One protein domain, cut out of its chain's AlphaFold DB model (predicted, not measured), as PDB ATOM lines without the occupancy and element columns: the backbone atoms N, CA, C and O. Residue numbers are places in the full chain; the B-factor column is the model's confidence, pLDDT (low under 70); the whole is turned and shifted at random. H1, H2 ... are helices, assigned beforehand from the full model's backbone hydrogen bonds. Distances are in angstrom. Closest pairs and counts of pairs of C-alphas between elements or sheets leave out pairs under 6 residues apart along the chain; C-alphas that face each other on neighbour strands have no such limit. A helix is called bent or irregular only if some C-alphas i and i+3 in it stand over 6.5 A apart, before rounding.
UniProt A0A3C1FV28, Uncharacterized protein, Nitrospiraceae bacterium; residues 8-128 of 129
ATOM      1  N   ILE A   8     -67.708 -46.995  83.875       97.00
ATOM      2  CA  ILE A   8     -68.341 -48.102  83.141       97.00
ATOM      3  C   ILE A   8     -67.861 -48.205  81.684       97.00
ATOM      4  O   ILE A   8     -67.934 -49.276  81.087       97.00
ATOM      5  N   TYR A   9     -67.338 -47.111  81.123       98.12
ATOM      6  CA  TYR A   9     -66.792 -47.051  79.766       98.12
ATOM      7  C   TYR A   9     -65.285 -47.332  79.709       98.12
ATOM      8  O   TYR A   9     -64.696 -47.320  78.629       98.12
ATOM      9  N   THR A  10     -64.644 -47.587  80.851       98.12
ATOM     10  CA  THR A  10     -63.204 -47.848  80.927       98.12
ATOM     11  C   THR A  10     -62.885 -49.334  81.052       98.12
ATOM     12  O   THR A  10     -63.662 -50.115  81.606       98.12
ATOM     13  N   ASN A  11     -61.712 -49.720  80.558       97.38
ATOM     14  CA  ASN A  11     -61.150 -51.048  80.740       97.38
ATOM     15  C   ASN A  11     -60.479 -51.137  82.120       97.38
ATOM     16  O   ASN A  11     -59.278 -50.894  82.265       97.38
ATOM     17  N   ALA A  12     -61.262 -51.468  83.147       94.94
ATOM     18  CA  ALA A  12     -60.776 -51.706  84.504       94.94
ATOM     19  C   ALA A  12     -61.375 -53.008  85.074       94.94
ATOM     20  O   ALA A  12     -62.203 -52.962  85.990       94.94
ATOM     21  N   PRO A  13     -60.945 -54.195  84.595       94.44
ATOM     22  CA  PRO A  13     -61.586 -55.469  84.937       94.44
ATOM     23  C   PRO A  13     -61.520 -55.807  86.430       94.44
ATOM     24  O   PRO A  13     -62.439 -56.411  86.975       94.44
ATOM     25  N   LYS A  14     -60.472 -55.347  87.128       91.25
ATOM     26  CA  LYS A  14     -60.342 -55.478  88.593       91.25
ATOM     27  C   LYS A  14     -61.470 -54.777  89.363       91.25
ATOM     28  O   LYS A  14     -61.695 -55.101  90.523       91.25
ATOM     29  N   LEU A  15     -62.142 -53.820  88.726       90.69
ATOM     30  CA  LEU A  15     -63.286 -53.071  89.246       90.69
ATOM     31  C   LEU A  15     -64.602 -53.489  88.566       90.69
ATOM     32  O   LEU A  15     -65.610 -52.808  88.714       90.69
ATOM     33  N   GLY A  16     -64.597 -54.578  87.788       93.44
ATOM     34  CA  GLY A  16     -65.771 -55.062  87.057       93.44
ATOM     35  C   GLY A  16     -66.168 -54.217  85.842       93.44
ATOM     36  O   GLY A  16     -67.287 -54.357  85.359       93.44
ATOM     37  N   CYS A  17     -65.284 -53.344  85.348       96.06
ATOM     38  CA  CYS A  17     -65.542 -52.495  84.181       96.06
ATOM     39  C   CYS A  17     -64.819 -53.043  82.942       96.06
ATOM     40  O   CYS A  17     -63.615 -53.299  82.989       96.06
ATOM     41  N   TYR A  18     -65.553 -53.199  81.837       97.25
ATOM     42  CA  TYR A  18     -65.093 -53.860  80.605       97.25
ATOM     43  C   TYR A  18     -65.245 -52.971  79.360       97.25
ATOM     44  O   TYR A  18     -65.449 -53.470  78.256       97.25
ATOM     45  N   GLY A  19     -65.206 -51.649  79.537       97.38
ATOM     46  CA  GLY A  19     -65.253 -50.712  78.417       97.38
ATOM     47  C   GLY A  19     -63.954 -50.687  77.607       97.38
ATOM     48  O   GLY A  19     -62.992 -51.387  77.914       97.38
ATOM     49  N   ASP A  20     -63.913 -49.856  76.568       97.44
ATOM     50  CA  ASP A  20     -62.794 -49.762  75.620       97.44
ATOM     51  C   ASP A  20     -61.837 -48.591  75.911       97.44
ATOM     52  O   ASP A  20     -60.804 -48.451  75.255       97.44
ATOM     53  N   LYS A  21     -62.164 -47.725  76.879       98.19
ATOM     54  CA  LYS A  21     -61.369 -46.529  77.194       98.19
ATOM     55  C   LYS A  21     -60.325 -46.783  78.273       98.19
ATOM     56  O   LYS A  21     -60.476 -47.649  79.133       98.19
ATOM     57  N   HIS A  22     -59.264 -45.980  78.264       97.81
ATOM     58  CA  HIS A  22     -58.272 -45.992  79.336       97.81
ATOM     59  C   HIS A  22     -58.909 -45.536  80.662       97.81
ATOM     60  O   HIS A  22     -59.782 -44.672  80.656       97.81
ATOM     61  N   TYR A  23     -58.460 -46.071  81.807       96.94
ATOM     62  CA  TYR A  23     -59.033 -45.747  83.125       96.94
ATOM     63  C   TYR A  23     -59.102 -44.237  83.386       96.94
ATOM     64  O   TYR A  23     -60.135 -43.742  83.816       96.94
ATOM     65  N   LEU A  24     -58.054 -43.475  83.050       96.69
ATOM     66  CA  LEU A  24     -58.033 -42.010  83.217       96.69
ATOM     67  C   LEU A  24     -59.190 -41.282  82.509       96.69
ATOM     68  O   LEU A  24     -59.595 -40.214  82.956       96.69
ATOM     69  N   CYS A  25     -59.758 -41.857  81.449       98.19
ATOM     70  CA  CYS A  25     -60.814 -41.221  80.669       98.19
ATOM     71  C   CYS A  25     -62.158 -41.115  81.414       98.19
ATOM     72  O   CYS A  25     -63.018 -40.348  80.980       98.19
ATOM     73  N   HIS A  26     -62.362 -41.855  82.516       98.25
ATOM     74  CA  HIS A  26     -63.654 -41.906  83.218       98.25
ATOM     75  C   HIS A  26     -64.195 -40.519  83.597       98.25
ATOM     76  O   HIS A  26     -65.400 -40.299  83.494       98.25
ATOM     77  N   GLY A  27     -63.325 -39.574  83.973       97.94
ATOM     78  CA  GLY A  27     -63.741 -38.234  84.383       97.94
ATOM     79  C   GLY A  27     -64.409 -37.435  83.260       97.94
ATOM     80  O   GLY A  27     -65.548 -36.987  83.402       97.94
ATOM     81  N   TYR A  28     -63.751 -37.278  82.103       98.38
ATOM     82  CA  TYR A  28     -64.341 -36.503  80.998       98.38
ATOM     83  C   TYR A  28     -65.509 -37.245  80.326       98.38
ATOM     84  O   TYR A  28     -66.443 -36.610  79.839       98.38
ATOM     85  N   ILE A  29     -65.492 -38.582  80.312       98.56
ATOM     86  CA  ILE A  29     -66.610 -39.378  79.786       98.56
ATOM     87  C   ILE A  29     -67.839 -39.207  80.678       98.56
ATOM     88  O   ILE A  29     -68.940 -38.971  80.181       98.56
ATOM     89  N   GLY A  30     -67.662 -39.280  81.998       98.50
ATOM     90  CA  GLY A  30     -68.756 -39.045  82.929       98.50
ATOM     91  C   GLY A  30     -69.251 -37.597  82.880       98.50
ATOM     92  O   GLY A  30     -70.457 -37.379  82.960       98.50
ATOM     93  N   ARG A  31     -68.379 -36.614  82.605       98.50
ATOM     94  CA  ARG A  31     -68.811 -35.247  82.266       98.50
ATOM     95  C   ARG A  31     -69.750 -35.229  81.058       98.50
ATOM     96  O   ARG A  31     -70.847 -34.691  81.162       98.50
ATOM     97  N   GLN A  32     -69.353 -35.839  79.941       98.50
ATOM     98  CA  GLN A  32     -70.179 -35.888  78.727       98.50
ATOM     99  C   GLN A  32     -71.526 -36.581  78.964       98.50
ATOM    100  O   GLN A  32     -72.537 -36.158  78.407       98.50
ATOM    101  N   LEU A  33     -71.550 -37.641  79.778       98.44
ATOM    102  CA  LEU A  33     -72.784 -38.319  80.170       98.44
ATOM    103  C   LEU A  33     -73.692 -37.384  80.978       98.44
ATOM    104  O   LEU A  33     -74.848 -37.190  80.625       98.44
ATOM    105  N   LEU A  34     -73.162 -36.767  82.032       98.44
ATOM    106  CA  LEU A  34     -73.942 -35.920  82.933       98.44
ATOM    107  C   LEU A  34     -74.415 -34.620  82.271       98.44
ATOM    108  O   LEU A  34     -75.496 -34.138  82.598       98.44
ATOM    109  N   GLU A  35     -73.657 -34.064  81.322       98.50
ATOM    110  CA  GLU A  35     -74.100 -32.921  80.512       98.50
ATOM    111  C   GLU A  35     -75.328 -33.269  79.654       98.50
ATOM    112  O   GLU A  35     -76.251 -32.461  79.579       98.50
ATOM    113  N   LYS A  36     -75.388 -34.478  79.072       98.25
ATOM    114  CA  LYS A  36     -76.561 -34.948  78.304       98.25
ATOM    115  C   LYS A  36     -77.811 -35.097  79.172       98.25
ATOM    116  O   LYS A  36     -78.907 -34.823  78.698       98.25
ATOM    117  N   GLU A  37     -77.632 -35.459  80.439       98.06
ATOM    118  CA  GLU A  37     -78.707 -35.582  81.434       98.06
ATOM    119  C   GLU A  37     -79.064 -34.241  82.115       98.06
ATOM    120  O   GLU A  37     -79.861 -34.201  83.050       98.06
ATOM    121  N   GLY A  38     -78.457 -33.121  81.700       98.38
ATOM    122  CA  GLY A  38     -78.713 -31.795  82.279       98.38
ATOM    123  C   GLY A  38     -78.055 -31.540  83.645       98.38
ATOM    124  O   GLY A  38     -78.299 -30.510  84.272       98.38
ATOM    125  N   LEU A  39     -77.173 -32.430  84.113       98.19
ATOM    126  CA  LEU A  39     -76.490 -32.362  85.411       98.19
ATOM    127  C   LEU A  39     -75.123 -31.657  85.322       98.19
ATOM    128  O   LEU A  39     -74.107 -32.157  85.810       98.19
ATOM    129  N   THR A  40     -75.091 -30.460  84.737       97.62
ATOM    130  CA  THR A  40     -73.857 -29.715  84.398       97.62
ATOM    131  C   THR A  40     -72.896 -29.497  85.574       97.62
ATOM    132  O   THR A  40     -71.688 -29.653  85.418       97.62
ATOM    133  N   LYS A  41     -73.401 -29.202  86.781       97.62
ATOM    134  CA  LYS A  41     -72.551 -29.038  87.979       97.62
ATOM    135  C   LYS A  41     -71.853 -30.341  88.388       97.62
ATOM    136  O   LYS A  41     -70.665 -30.335  88.692       97.62
ATOM    137  N   HIS A  42     -72.566 -31.467  88.347       98.31
ATOM    138  CA  HIS A  42     -71.994 -32.784  88.647       98.31
ATOM    139  C   HIS A  42     -71.002 -33.224  87.568       98.31
ATOM    140  O   HIS A  42     -70.012 -33.885  87.871       98.31
ATOM    141  N   ALA A  43     -71.244 -32.817  86.322       98.31
ATOM    142  CA  ALA A  43     -70.347 -33.068  85.208       98.31
ATOM    143  C   ALA A  43     -68.952 -32.452  85.437       98.31
ATOM    144  O   ALA A  43     -67.945 -33.105  85.165       98.31
ATOM    145  N   LEU A  44     -68.877 -31.243  86.010       98.31
ATOM    146  CA  LEU A  44     -67.602 -30.609  86.375       98.31
ATOM    147  C   LEU A  44     -66.872 -31.368  87.488       98.31
ATOM    148  O   LEU A  44     -65.667 -31.584  87.384       98.31
ATOM    149  N   VAL A  45     -67.600 -31.824  88.514       98.19
ATOM    150  CA  VAL A  45     -67.034 -32.677  89.574       98.19
ATOM    151  C   VAL A  45     -66.465 -33.965  88.977       98.19
ATOM    152  O   VAL A  45     -65.348 -34.357  89.299       98.19
ATOM    153  N   CYS A  46     -67.202 -34.603  88.066       97.75
ATOM    154  CA  CYS A  46     -66.759 -35.818  87.393       97.75
ATOM    155  C   CYS A  46     -65.463 -35.596  86.604       97.75
ATOM    156  O   CYS A  46     -64.533 -36.383  86.724       97.75
ATOM    157  N   GLU A  47     -65.331 -34.486  85.881       98.12
ATOM    158  CA  GLU A  47     -64.108 -34.220  85.128       98.12
ATOM    159  C   GLU A  47     -62.885 -33.910  86.005       98.12
ATOM    160  O   GLU A  47     -61.767 -34.284  85.656       98.12
ATOM    161  N   ARG A  48     -63.087 -33.219  87.130       98.19
ATOM    162  CA  ARG A  48     -62.011 -32.529  87.862       98.19
ATOM    163  C   ARG A  48     -61.613 -33.179  89.191       98.19
ATOM    164  O   ARG A  48     -60.850 -32.592  89.954       98.19
ATOM    165  N   HIS A  49     -62.116 -34.376  89.490       97.44
ATOM    166  CA  HIS A  49     -61.811 -35.084  90.744       97.44
ATOM    167  C   HIS A  49     -60.534 -35.953  90.693       97.44
ATOM    168  O   HIS A  49     -60.136 -36.546  91.703       97.44
ATOM    169  N   VAL A  50     -59.904 -36.089  89.521       95.81
ATOM    170  CA  VAL A  50     -58.749 -36.977  89.329       95.81
ATOM    171  C   VAL A  50     -57.475 -36.328  89.875       95.81
ATOM    172  O   VAL A  50     -57.167 -35.174  89.577       95.81
ATOM    173  N   GLY A  51     -56.709 -37.091  90.663       94.00
ATOM    174  CA  GLY A  51     -55.498 -36.584  91.317       94.00
ATOM    175  C   GLY A  51     -55.809 -35.373  92.198       94.00
ATOM    176  O   GLY A  51     -56.805 -35.369  92.907       94.00
ATOM    177  N   VAL A  52     -54.987 -34.334  92.130       96.81
ATOM    178  CA  VAL A  52     -55.304 -33.020  92.721       96.81
ATOM    179  C   VAL A  52     -55.602 -31.978  91.634       96.81
ATOM    180  O   VAL A  52     -55.441 -30.778  91.833       96.81
ATOM    181  N   GLY A  53     -56.040 -32.455  90.463       96.31
ATOM    182  CA  GLY A  53     -56.145 -31.693  89.225       96.31
ATOM    183  C   GLY A  53     -55.021 -32.013  88.238       96.31
ATOM    184  O   GLY A  53     -53.882 -32.282  88.630       96.31
ATOM    185  N   ILE A  54     -55.355 -31.976  86.947       97.44
ATOM    186  CA  ILE A  54     -54.432 -32.216  85.829       97.44
ATOM    187  C   ILE A  54     -54.492 -31.006  84.892       97.44
ATOM    188  O   ILE A  54     -55.577 -30.609  84.470       97.44
ATOM    189  N   THR A  55     -53.347 -30.404  84.592       97.44
ATOM    190  CA  THR A  55     -53.244 -29.247  83.690       97.44
ATOM    191  C   THR A  55     -53.193 -29.673  82.224       97.44
ATOM    192  O   THR A  55     -52.787 -30.791  81.895       97.44
ATOM    193  N   ALA A  56     -53.554 -28.762  81.320       98.19
ATOM    194  CA  ALA A  56     -53.428 -28.988  79.881       98.19
ATOM    195  C   ALA A  56     -51.977 -29.306  79.470       98.19
ATOM    196  O   ALA A  56     -51.739 -30.149  78.603       98.19
ATOM    197  N   GLU A  57     -51.005 -28.660  80.120       97.94
ATOM    198  CA  GLU A  57     -49.581 -28.880  79.876       97.94
ATOM    199  C   GLU A  57     -49.141 -30.292  80.282       97.94
ATOM    200  O   GLU A  57     -48.475 -30.970  79.501       97.94
ATOM    201  N   GLU A  58     -49.571 -30.789  81.445       97.12
ATOM    202  CA  GLU A  58     -49.294 -32.169  81.864       97.12
ATOM    203  C   GLU A  58     -49.916 -33.197  80.921       97.12
ATOM    204  O   GLU A  58     -49.279 -34.206  80.610       97.12
ATOM    205  N   ILE A  59     -51.142 -32.947  80.449       98.06
ATOM    206  CA  ILE A  59     -51.825 -33.819  79.485       98.06
ATOM    207  C   ILE A  59     -51.005 -33.916  78.203       98.06
ATOM    208  O   ILE A  59     -50.720 -35.021  77.736       98.06
ATOM    209  N   LYS A  60     -50.572 -32.770  77.675       98.12
ATOM    210  CA  LYS A  60     -49.776 -32.684  76.454       98.12
ATOM    211  C   LYS A  60     -48.395 -33.320  76.616       98.12
ATOM    212  O   LYS A  60     -48.013 -34.169  75.809       98.12
ATOM    213  N   ASN A  61     -47.654 -32.948  77.660       97.50
ATOM    214  CA  ASN A  61     -46.273 -33.387  77.879       97.50
ATOM    215  C   ASN A  61     -46.187 -34.893  78.155       97.50
ATOM    216  O   ASN A  61     -45.295 -35.564  77.635       97.50
ATOM    217  N   ASN A  62     -47.149 -35.442  78.903       96.44
ATOM    218  CA  ASN A  62     -47.195 -36.869  79.228       96.44
ATOM    219  C   ASN A  62     -48.020 -37.701  78.231       96.44
ATOM    220  O   ASN A  62     -48.163 -38.908  78.422       96.44
ATOM    221  N   LYS A  63     -48.563 -37.078  77.173       97.62
ATOM    222  CA  LYS A  63     -49.429 -37.718  76.165       97.62
ATOM    223  C   LYS A  63     -50.577 -38.507  76.806       97.62
ATOM    224  O   LYS A  63     -50.857 -39.646  76.423       97.62
ATOM    225  N   LEU A  64     -51.212 -37.918  77.820       97.50
ATOM    226  CA  LEU A  64     -52.319 -38.561  78.520       97.50
ATOM    227  C   LEU A  64     -53.516 -38.715  77.566       97.50
ATOM    228  O   LEU A  64     -53.757 -37.832  76.744       97.50
ATOM    229  N   PRO A  65     -54.317 -39.791  77.688       97.62
ATOM    230  CA  PRO A  65     -55.513 -40.004  76.871       97.62
ATOM    231  C   PRO A  65     -56.687 -39.138  77.366       97.62
ATOM    232  O   PRO A  65     -57.772 -39.636  77.672       97.62
ATOM    233  N   LEU A  66     -56.444 -37.838  77.518       98.06
ATOM    234  CA  LEU A  66     -57.362 -36.841  78.053       98.06
ATOM    235  C   LEU A  66     -57.484 -35.668  77.068       98.06
ATOM    236  O   LEU A  66     -56.552 -35.419  76.303       98.06
ATOM    237  N   PRO A  67     -58.606 -34.928  77.064       97.44
ATOM    238  CA  PRO A  67     -58.716 -33.690  76.297       97.44
ATOM    239  C   PRO A  67     -57.663 -32.668  76.754       97.44
ATOM    240  O   PRO A  67     -57.513 -32.458  77.952       97.44
ATOM    241  N   GLU A  68     -56.978 -31.998  75.824       97.50
ATOM    242  CA  GLU A  68     -55.945 -30.988  76.125       97.50
ATOM    243  C   GLU A  68     -56.552 -29.689  76.700       97.50
ATOM    244  O   GLU A  68     -56.681 -28.675  76.015       97.50
ATOM    245  N   ARG A  69     -56.977 -29.728  77.968       97.88
ATOM    246  CA  ARG A  69     -57.513 -28.593  78.737       97.88
ATOM    247  C   ARG A  69     -57.262 -28.776  80.230       97.88
ATOM    248  O   ARG A  69     -57.050 -29.895  80.681       97.88
ATOM    249  N   ASP A  70     -57.357 -27.698  81.001       98.00
ATOM    250  CA  ASP A  70     -57.235 -27.789  82.455       98.00
ATOM    251  C   ASP A  70     -58.425 -28.533  83.074       98.00
ATOM    252  O   ASP A  70     -59.595 -28.179  82.891       98.00
ATOM    253  N   MET A  71     -58.100 -29.565  83.846       97.88
ATOM    254  CA  MET A  71     -59.022 -30.460  84.543       97.88
ATOM    255  C   MET A  71     -58.757 -30.410  86.057       97.88
ATOM    256  O   MET A  71     -58.693 -31.438  86.729       97.88
ATOM    257  N   ALA A  72     -58.572 -29.202  86.601       97.44
ATOM    258  CA  ALA A  72     -58.370 -28.954  88.031       97.44
ATOM    259  C   ALA A  72     -59.667 -28.488  88.727       97.44
ATOM    260  O   ALA A  72     -60.454 -27.765  88.108       97.44
ATOM    261  N   PRO A  73     -59.909 -28.875  89.996       97.88
ATOM    262  CA  PRO A  73     -61.124 -28.506  90.720       97.88
ATOM    263  C   PRO A  73     -61.147 -27.008  91.051       97.88
ATOM    264  O   PRO A  73     -60.211 -26.472  91.647       97.88
ATOM    265  N   LEU A  74     -62.239 -26.329  90.690       97.31
ATOM    266  CA  LEU A  74     -62.366 -24.875  90.852       97.31
ATOM    267  C   LEU A  74     -63.241 -24.492  92.050       97.31
ATOM    268  O   LEU A  74     -62.792 -23.747  92.926       97.31
ATOM    269  N   SER A  75     -64.474 -25.001  92.095       97.81
ATOM    270  CA  SER A  75     -65.421 -24.729  93.184       97.81
ATOM    271  C   SER A  75     -65.046 -25.447  94.484       97.81
ATOM    272  O   SER A  75     -64.216 -26.360  94.505       97.81
ATOM    273  N   ILE A  76     -65.664 -25.032  95.593       97.31
ATOM    274  CA  ILE A  76     -65.466 -25.689  96.887       97.31
ATOM    275  C   ILE A  76     -65.998 -27.126  96.860       97.31
ATOM    276  O   ILE A  76     -65.341 -28.027  97.371       97.31
ATOM    277  N   GLU A  77     -67.122 -27.365  96.188       96.56
ATOM    278  CA  GLU A  77     -67.718 -28.687  96.019       96.56
ATOM    279  C   GLU A  77     -66.804 -29.616  95.210       96.56
ATOM    280  O   GLU A  77     -66.585 -30.760  95.606       96.56
ATOM    281  N   GLU A  78     -66.212 -29.121  94.114       98.00
ATOM    282  CA  GLU A  78     -65.220 -29.876  93.336       98.00
ATOM    283  C   GLU A  78     -64.002 -30.253  94.194       98.00
ATOM    284  O   GLU A  78     -63.568 -31.404  94.166       98.00
ATOM    285  N   LYS A  79     -63.473 -29.310  94.988       97.88
ATOM    286  CA  LYS A  79     -62.310 -29.547  95.861       97.88
ATOM    287  C   LYS A  79     -62.617 -30.540  96.980       97.88
ATOM    288  O   LYS A  79     -61.802 -31.425  97.216       97.88
ATOM    289  N   ILE A  80     -63.784 -30.438  97.624       96.81
ATOM    290  CA  ILE A  80     -64.215 -31.373  98.677       96.81
ATOM    291  C   ILE A  80     -64.249 -32.801  98.133       96.81
ATOM    292  O   ILE A  80     -63.674 -33.699  98.742       96.81
ATOM    293  N   ILE A  81     -64.891 -33.014  96.979       97.31
ATOM    294  CA  ILE A  81     -64.990 -34.352  96.385       97.31
ATOM    295  C   ILE A  81     -63.616 -34.861  95.943       97.31
ATOM    296  O   ILE A  81     -63.270 -36.003  96.238       97.31
ATOM    297  N   CYS A  82     -62.816 -34.017  95.286       97.31
ATOM    298  CA  CYS A  82     -61.472 -34.371  94.833       97.31
ATOM    299  C   CYS A  82     -60.555 -34.776  96.002       97.31
ATOM    300  O   CYS A  82     -59.859 -35.790  95.917       97.31
ATOM    301  N   PHE A  83     -60.609 -34.034  97.113       97.25
ATOM    302  CA  PHE A  83     -59.873 -34.325  98.341       97.25
ATOM    303  C   PHE A  83     -60.366 -35.614  99.015       97.25
ATOM    304  O   PHE A  83     -59.568 -36.522  99.248       97.25
ATOM    305  N   ALA A  84     -61.674 -35.734  99.270       95.69
ATOM    306  CA  ALA A  84     -62.265 -36.888  99.952       95.69
ATOM    307  C   ALA A  84     -62.030 -38.212  99.200       95.69
ATOM    308  O   ALA A  84     -61.769 -39.244  99.821       95.69
ATOM    309  N   ASP A  85     -62.042 -38.191  97.864       95.62
ATOM    310  CA  ASP A  85     -61.795 -39.365  97.016       95.62
ATOM    311  C   ASP A  85     -60.413 -40.010  97.256       95.62
ATOM    312  O   ASP A  85     -60.240 -41.213  97.068       95.62
ATOM    313  N   LYS A  86     -59.418 -39.258  97.750       95.25
ATOM    314  CA  LYS A  86     -58.065 -39.798  98.004       95.25
ATOM    315  C   LYS A  86     -57.991 -40.725  99.203       95.25
ATOM    316  O   LYS A  86     -57.149 -41.632  99.241       95.25
ATOM    317  N   PHE A  87     -58.914 -40.565 100.137       95.44
ATOM    318  CA  PHE A  87     -58.953 -41.330 101.370       95.44
ATOM    319  C   PHE A  87     -59.497 -42.740 101.154       95.44
ATOM    320  O   PHE A  87     -58.973 -43.687 101.734       95.44
ATOM    321  N   PHE A  88     -60.401 -42.949 100.198       93.19
ATOM    322  CA  PHE A  88     -61.045 -44.247  99.979       93.19
ATOM    323  C   PHE A  88     -60.519 -44.959  98.733       93.19
ATOM    324  O   PHE A  88     -59.946 -44.357  97.827       93.19
ATOM    325  N   SER A  89     -60.572 -46.288  98.728       87.88
ATOM    326  CA  SER A  89     -60.178 -47.088  97.565       87.88
ATOM    327  C   SER A  89     -61.402 -47.745  96.947       87.88
ATOM    328  O   SER A  89     -62.403 -47.949  97.623       87.88
ATOM    329  N   LYS A  90     -61.301 -48.129  95.674       84.31
ATOM    330  CA  LYS A  90     -62.322 -48.931  94.987       84.31
ATOM    331  C   LYS A  90     -62.108 -50.447  95.181       84.31
ATOM    332  O   LYS A  90     -62.777 -51.252  94.542       84.31
ATOM    333  N   ASN A  91     -61.156 -50.854  96.033       81.88
ATOM    334  CA  ASN A  91     -60.882 -52.258  96.341       81.88
ATOM    335  C   ASN A  91     -61.876 -52.760  97.391       81.88
ATOM    336  O   ASN A  91     -61.946 -52.203  98.483       81.88
ATOM    337  N   THR A  92     -62.577 -53.854  97.086       77.81
ATOM    338  CA  THR A  92     -63.605 -54.468  97.944       77.81
ATOM    339  C   THR A  92     -63.135 -54.792  99.363       77.81
ATOM    340  O   THR A  92     -63.961 -54.830 100.266       77.81
ATOM    341  N   ARG A  93     -61.831 -55.014  99.583       81.50
ATOM    342  CA  ARG A  93     -61.274 -55.302 100.918       81.50
ATOM    343  C   ARG A  93     -61.167 -54.063 101.817       81.50
ATOM    344  O   ARG A  93     -61.296 -54.191 103.028       81.50
ATOM    345  N   ASP A  94     -60.996 -52.882 101.223       82.81
ATOM    346  CA  ASP A  94     -60.659 -51.638 101.928       82.81
ATOM    347  C   ASP A  94     -61.679 -50.514 101.662       82.81
ATOM    348  O   ASP A  94     -61.370 -49.340 101.851       82.81
ATOM    349  N   LEU A  95     -62.895 -50.842 101.201       82.94
ATOM    350  CA  LEU A  95     -63.914 -49.847 100.817       82.94
ATOM    351  C   LEU A  95     -64.273 -48.872 101.947       82.94
ATOM    352  O   LEU A  95     -64.565 -47.712 101.679       82.94
ATOM    353  N   MET A  96     -64.262 -49.351 103.192       87.25
ATOM    354  CA  MET A  96     -64.690 -48.591 104.376       87.25
ATOM    355  C   MET A  96     -63.520 -48.081 105.217       87.25
ATOM    356  O   MET A  96     -63.735 -47.474 106.263       87.25
ATOM    357  N   HIS A  97     -62.283 -48.333 104.782       91.12
ATOM    358  CA  HIS A  97     -61.092 -47.938 105.519       91.12
ATOM    359  C   HIS A  97     -60.454 -46.717 104.869       91.12
ATOM    360  O   HIS A  97     -59.972 -46.760 103.734       91.12
ATOM    361  N   GLU A  98     -60.432 -45.629 105.627       94.19
ATOM    362  CA  GLU A  98     -59.716 -44.420 105.263       94.19
ATOM    363  C   GLU A  98     -58.203 -44.685 105.223       94.19
ATOM    364  O   GLU A  98     -57.607 -45.232 106.156       94.19
ATOM    365  N   LYS A  99     -57.559 -44.303 104.117       94.69
ATOM    366  CA  LYS A  99     -56.100 -44.317 104.018       94.69
ATOM    367  C   LYS A  99     -55.526 -43.243 104.949       94.69
ATOM    368  O   LYS A  99     -55.958 -42.097 104.869       94.69
ATOM    369  N   PRO A 100     -54.489 -43.553 105.748       95.31
ATOM    370  CA  PRO A 100     -53.800 -42.541 106.539       95.31
ATOM    371  C   PRO A 100     -53.231 -41.427 105.656       95.31
ATOM    372  O   PRO A 100     -52.680 -41.708 104.587       95.31
ATOM    373  N   VAL A 101     -53.264 -40.183 106.144       96.38
ATOM    374  CA  VAL A 101     -52.731 -38.998 105.444       96.38
ATOM    375  C   VAL A 101     -51.311 -39.232 104.922       96.38
ATOM    376  O   VAL A 101     -51.027 -38.934 103.765       96.38
ATOM    377  N   GLY A 102     -50.430 -39.829 105.733       96.88
ATOM    378  CA  GLY A 102     -49.053 -40.128 105.323       96.88
ATOM    379  C   GLY A 102     -48.970 -40.992 104.060       96.88
ATOM    380  O   GLY A 102     -48.174 -40.699 103.175       96.88
ATOM    381  N   LYS A 103     -49.850 -41.995 103.925       96.00
ATOM    382  CA  LYS A 103     -49.914 -42.860 102.737       96.00
ATOM    383  C   LYS A 103     -50.364 -42.082 101.501       96.00
ATOM    384  O   LYS A 103     -49.800 -42.273 100.429       96.00
ATOM    385  N   ILE A 104     -51.353 -41.200 101.649       96.62
ATOM    386  CA  ILE A 104     -51.853 -40.366 100.547       96.62
ATOM    387  C   ILE A 104     -50.773 -39.382 100.088       96.62
ATOM    388  O   ILE A 104     -50.533 -39.272  98.891       96.62
ATOM    389  N   ARG A 105     -50.069 -38.734 101.027       97.12
ATOM    390  CA  ARG A 105     -48.953 -37.825 100.717       97.12
ATOM    391  C   ARG A 105     -47.856 -38.528  99.921       97.12
ATOM    392  O   ARG A 105     -47.430 -37.992  98.906       97.12
ATOM    393  N   THR A 106     -47.452 -39.739 100.322       97.50
ATOM    394  CA  THR A 106     -46.472 -40.537  99.563       97.50
ATOM    395  C   THR A 106     -46.956 -40.827  98.143       97.50
ATOM    396  O   THR A 106     -46.209 -40.594  97.203       97.50
ATOM    397  N   MET A 107     -48.209 -41.266  97.974       95.69
ATOM    398  CA  MET A 107     -48.773 -41.550  96.647       95.69
ATOM    399  C   MET A 107     -48.856 -40.303  95.756       95.69
ATOM    400  O   MET A 107     -48.647 -40.392  94.555       95.69
ATOM    401  N   ILE A 108     -49.184 -39.137  96.320       97.00
ATOM    402  CA  ILE A 108     -49.281 -37.885  95.555       97.00
ATOM    403  C   ILE A 108     -47.892 -37.361  95.176       97.00
ATOM    404  O   ILE A 108     -47.727 -36.854  94.069       97.00
ATOM    405  N   ALA A 109     -46.892 -37.525  96.046       96.62
ATOM    406  CA  ALA A 109     -45.518 -37.098  95.786       96.62
ATOM    407  C   ALA A 109     -44.900 -37.771  94.544       96.62
ATOM    408  O   ALA A 109     -44.053 -37.168  93.890       96.62
ATOM    409  N   GLU A 110     -45.358 -38.975  94.175       95.94
ATOM    410  CA  GLU A 110     -44.950 -39.668  92.940       95.94
ATOM    411  C   GLU A 110     -45.305 -38.886  91.662       95.94
ATOM    412  O   GLU A 110     -44.696 -39.113  90.618       95.94
ATOM    413  N   TYR A 111     -46.263 -37.955  91.738       93.81
ATOM    414  CA  TYR A 111     -46.724 -37.139  90.612       93.81
ATOM    415  C   TYR A 111     -46.124 -35.726  90.576       93.81
ATOM    416  O   TYR A 111     -46.405 -34.995  89.630       93.81
ATOM    417  N   GLY A 112     -45.308 -35.342  91.565       94.62
ATOM    418  CA  GLY A 112     -44.640 -34.038  91.615       94.62
ATOM    419  C   GLY A 112     -44.823 -33.285  92.935       94.62
ATOM    420  O   GLY A 112     -45.813 -33.450  93.656       94.62
ATOM    421  N   GLU A 113     -43.850 -32.430  93.261       95.62
ATOM    422  CA  GLU A 113     -43.884 -31.589  94.468       95.62
ATOM    423  C   GLU A 113     -45.016 -30.554  94.431       95.62
ATOM    424  O   GLU A 113     -45.590 -30.219  95.468       95.62
ATOM    425  N   ASP A 114     -45.383 -30.079  93.242       95.75
ATOM    426  CA  ASP A 114     -46.514 -29.180  93.016       95.75
ATOM    427  C   ASP A 114     -47.841 -29.839  93.424       95.75
ATOM    428  O   ASP A 114     -48.643 -29.230  94.137       95.75
ATOM    429  N   LYS A 115     -48.033 -31.117  93.067       97.25
ATOM    430  CA  LYS A 115     -49.211 -31.903  93.460       97.25
ATOM    431  C   LYS A 115     -49.266 -32.118  94.963       97.25
ATOM    432  O   LYS A 115     -50.328 -31.966  95.573       97.25
ATOM    433  N   LEU A 116     -48.123 -32.436  95.571       97.69
ATOM    434  CA  LEU A 116     -48.034 -32.595  97.019       97.69
ATOM    435  C   LEU A 116     -48.368 -31.285  97.739       97.69
ATOM    436  O   LEU A 116     -49.135 -31.302  98.700       97.69
ATOM    437  N   LYS A 117     -47.871 -30.148  97.241       97.62
ATOM    438  CA  LYS A 117     -48.181 -28.828  97.795       97.62
ATOM    439  C   LYS A 117     -49.679 -28.524  97.745       97.62
ATOM    440  O   LYS A 117     -50.237 -28.116  98.758       97.62
ATOM    441  N   THR A 118     -50.346 -28.771  96.614       97.06
ATOM    442  CA  THR A 118     -51.809 -28.604  96.511       97.06
ATOM    443  C   THR A 118     -52.552 -29.484  97.518       97.06
ATOM    444  O   THR A 118     -53.497 -29.028  98.160       97.06
ATOM    445  N   PHE A 119     -52.119 -30.734  97.701       97.56
ATOM    446  CA  PHE A 119     -52.720 -31.616  98.699       97.56
ATOM    447  C   PHE A 119     -52.506 -31.117 100.133       97.56
ATOM    448  O   PHE A 119     -53.453 -31.112 100.915       97.56
ATOM    449  N   ASP A 120     -51.295 -30.677 100.479       97.06
ATOM    450  CA  ASP A 120     -50.975 -30.157 101.813       97.06
ATOM    451  C   ASP A 120     -51.760 -28.859 102.115       97.06
ATOM    452  O   ASP A 120     -52.238 -28.662 103.236       97.06
ATOM    453  N   GLU A 121     -51.990 -28.011 101.106       96.44
ATOM    454  CA  GLU A 121     -52.886 -26.849 101.201       96.44
ATOM    455  C   GLU A 121     -54.338 -27.268 101.485       96.44
ATOM    456  O   GLU A 121     -54.983 -26.704 102.374       96.44
ATOM    457  N   TRP A 122     -54.856 -28.282 100.780       96.75
ATOM    458  CA  TRP A 122     -56.195 -28.827 101.039       96.75
ATOM    459  C   TRP A 122     -56.302 -29.469 102.417       96.75
ATOM    460  O   TRP A 122     -57.303 -29.268 103.100       96.75
ATOM    461  N   LEU A 123     -55.276 -30.199 102.852       96.38
ATOM    462  CA  LEU A 123     -55.227 -30.821 104.169       96.38
ATOM    463  C   LEU A 123     -55.336 -29.764 105.276       96.38
ATOM    464  O   LEU A 123     -56.171 -29.892 106.169       96.38
ATOM    465  N   SER A 124     -54.548 -28.690 105.176       95.75
ATOM    466  CA  SER A 124     -54.614 -27.545 106.094       95.75
ATOM    467  C   SER A 124     -55.992 -26.875 106.084       95.75
ATOM    468  O   SER A 124     -56.530 -26.510 107.132       95.75
ATOM    469  N   PHE A 125     -56.597 -26.748 104.901       94.81
ATOM    470  CA  PHE A 125     -57.892 -26.100 104.733       94.81
ATOM    471  C   PHE A 125     -59.067 -26.932 105.278       94.81
ATOM    472  O   PHE A 125     -59.925 -26.383 105.968       94.81
ATOM    473  N   PHE A 126     -59.115 -28.236 104.986       95.31
ATOM    474  CA  PHE A 126     -60.264 -29.100 105.284       95.31
ATOM    475  C   PHE A 126     -60.181 -29.829 106.625       95.31
ATOM    476  O   PHE A 126     -61.226 -30.114 107.204       95.31
ATOM    477  N   ILE A 127     -58.978 -30.159 107.106       88.38
ATOM    478  CA  ILE A 127     -58.804 -31.039 108.274       88.38
ATOM    479  C   ILE A 127     -58.355 -30.291 109.535       88.38
ATOM    480  O   ILE A 127     -58.295 -30.935 110.569       88.38
ATOM    481  N   ARG A 128     -58.106 -28.964 109.475       68.75
ATOM    482  CA  ARG A 128     -57.712 -28.076 110.603       68.75
ATOM    483  C   ARG A 128     -57.569 -28.799 111.955       68.75
ATOM    484  O   ARG A 128     -58.574 -29.076 112.609       68.75
TER     485      ARG A 128
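AT A GLANCE: This is residues 8 to 128 of the 129 residues of an uncharacterized protein of Nitrospiraceae bacterium (UniProt A0A3C1FV28). Two helical hairpins, H1 with H2 and H5 with H6, make the two ends of the model, and H4 stands between them, packed on H2 and near H6. The short H3 sits off to one side with no helix touching it, and two long loops, residues 8 to 22 and 86 to 100, hang from the same side of the helices. The printed part has 121 residues with six named helices, H1 to H6 in that order, and no named strand; the class is all helix. It is compact, with a radius of gyration of the C-alphas of 14.6 A, and rounded, spanning 38 by 34 by 30 A.

HOW THE PARTS SIT: Residues 8 to 22 are a long stretch with no named element, in which a short antiparallel pairing joins residues 11 to 12 with residues 17 to 18. H1, residues 23 to 36, and H2, residues 40 to 48, form a helical hairpin and touch, the closest C-alphas being those of Arg 31 and Ala 43, 4.0 A apart; they run opposite ways at a shallow tilt of 9 degrees. H3, residues 56 to 61, is apart from H1 and H2. H4, residues 76 to 85, touches H2, closest at the C-alphas of Val 45 and Glu 78, 5.0 A apart, and the two run the same way at a steep tilt of 46 degrees. H5, residues 101 to 109, and H6, residues 113 to 127, form the second helical hairpin, opposite ways at a shallow tilt of 27 degrees. H6 touches H5 with residues 115 to 119 alone; the closest C-alphas are those of Ala 109 and Leu 116, 5.3 A apart. H4 and H6 are close but not clearly touching, the C-alphas of Phe 83 and Trp 122 being 7.1 A apart, and are about perpendicular at 75 degrees. In H2, H3, H4, H5 and H6 every O i to N i+4 pair is within hydrogen-bond range; in H1 8 of 10 are.

IN THESE COORDINATES: H1 begins at C-alpha 23 (-59.033, -45.747, 83.125) and is 21.1 A long; it is only just irregular, C-alphas 24 and 27 being 6.9 A apart. H2 is 12.7 A long, H3 8.6 A, H4 14.2 A and H5 12.2 A. H6, the longest helix by residues, is 20.3 A long and ends at C-alpha 127 (-58.804, -31.039, 108.274).

THE WHOLE: The two C-alphas farthest apart, those of Asp 20 and Arg 128, are 41.5 A apart. The printed part has no cut. The links H3 to H4 and H4 to H5 are long, with 14 and 15 residues. The mean pLDDT of the printed part is 95.7, and residue 128 alone is under 70.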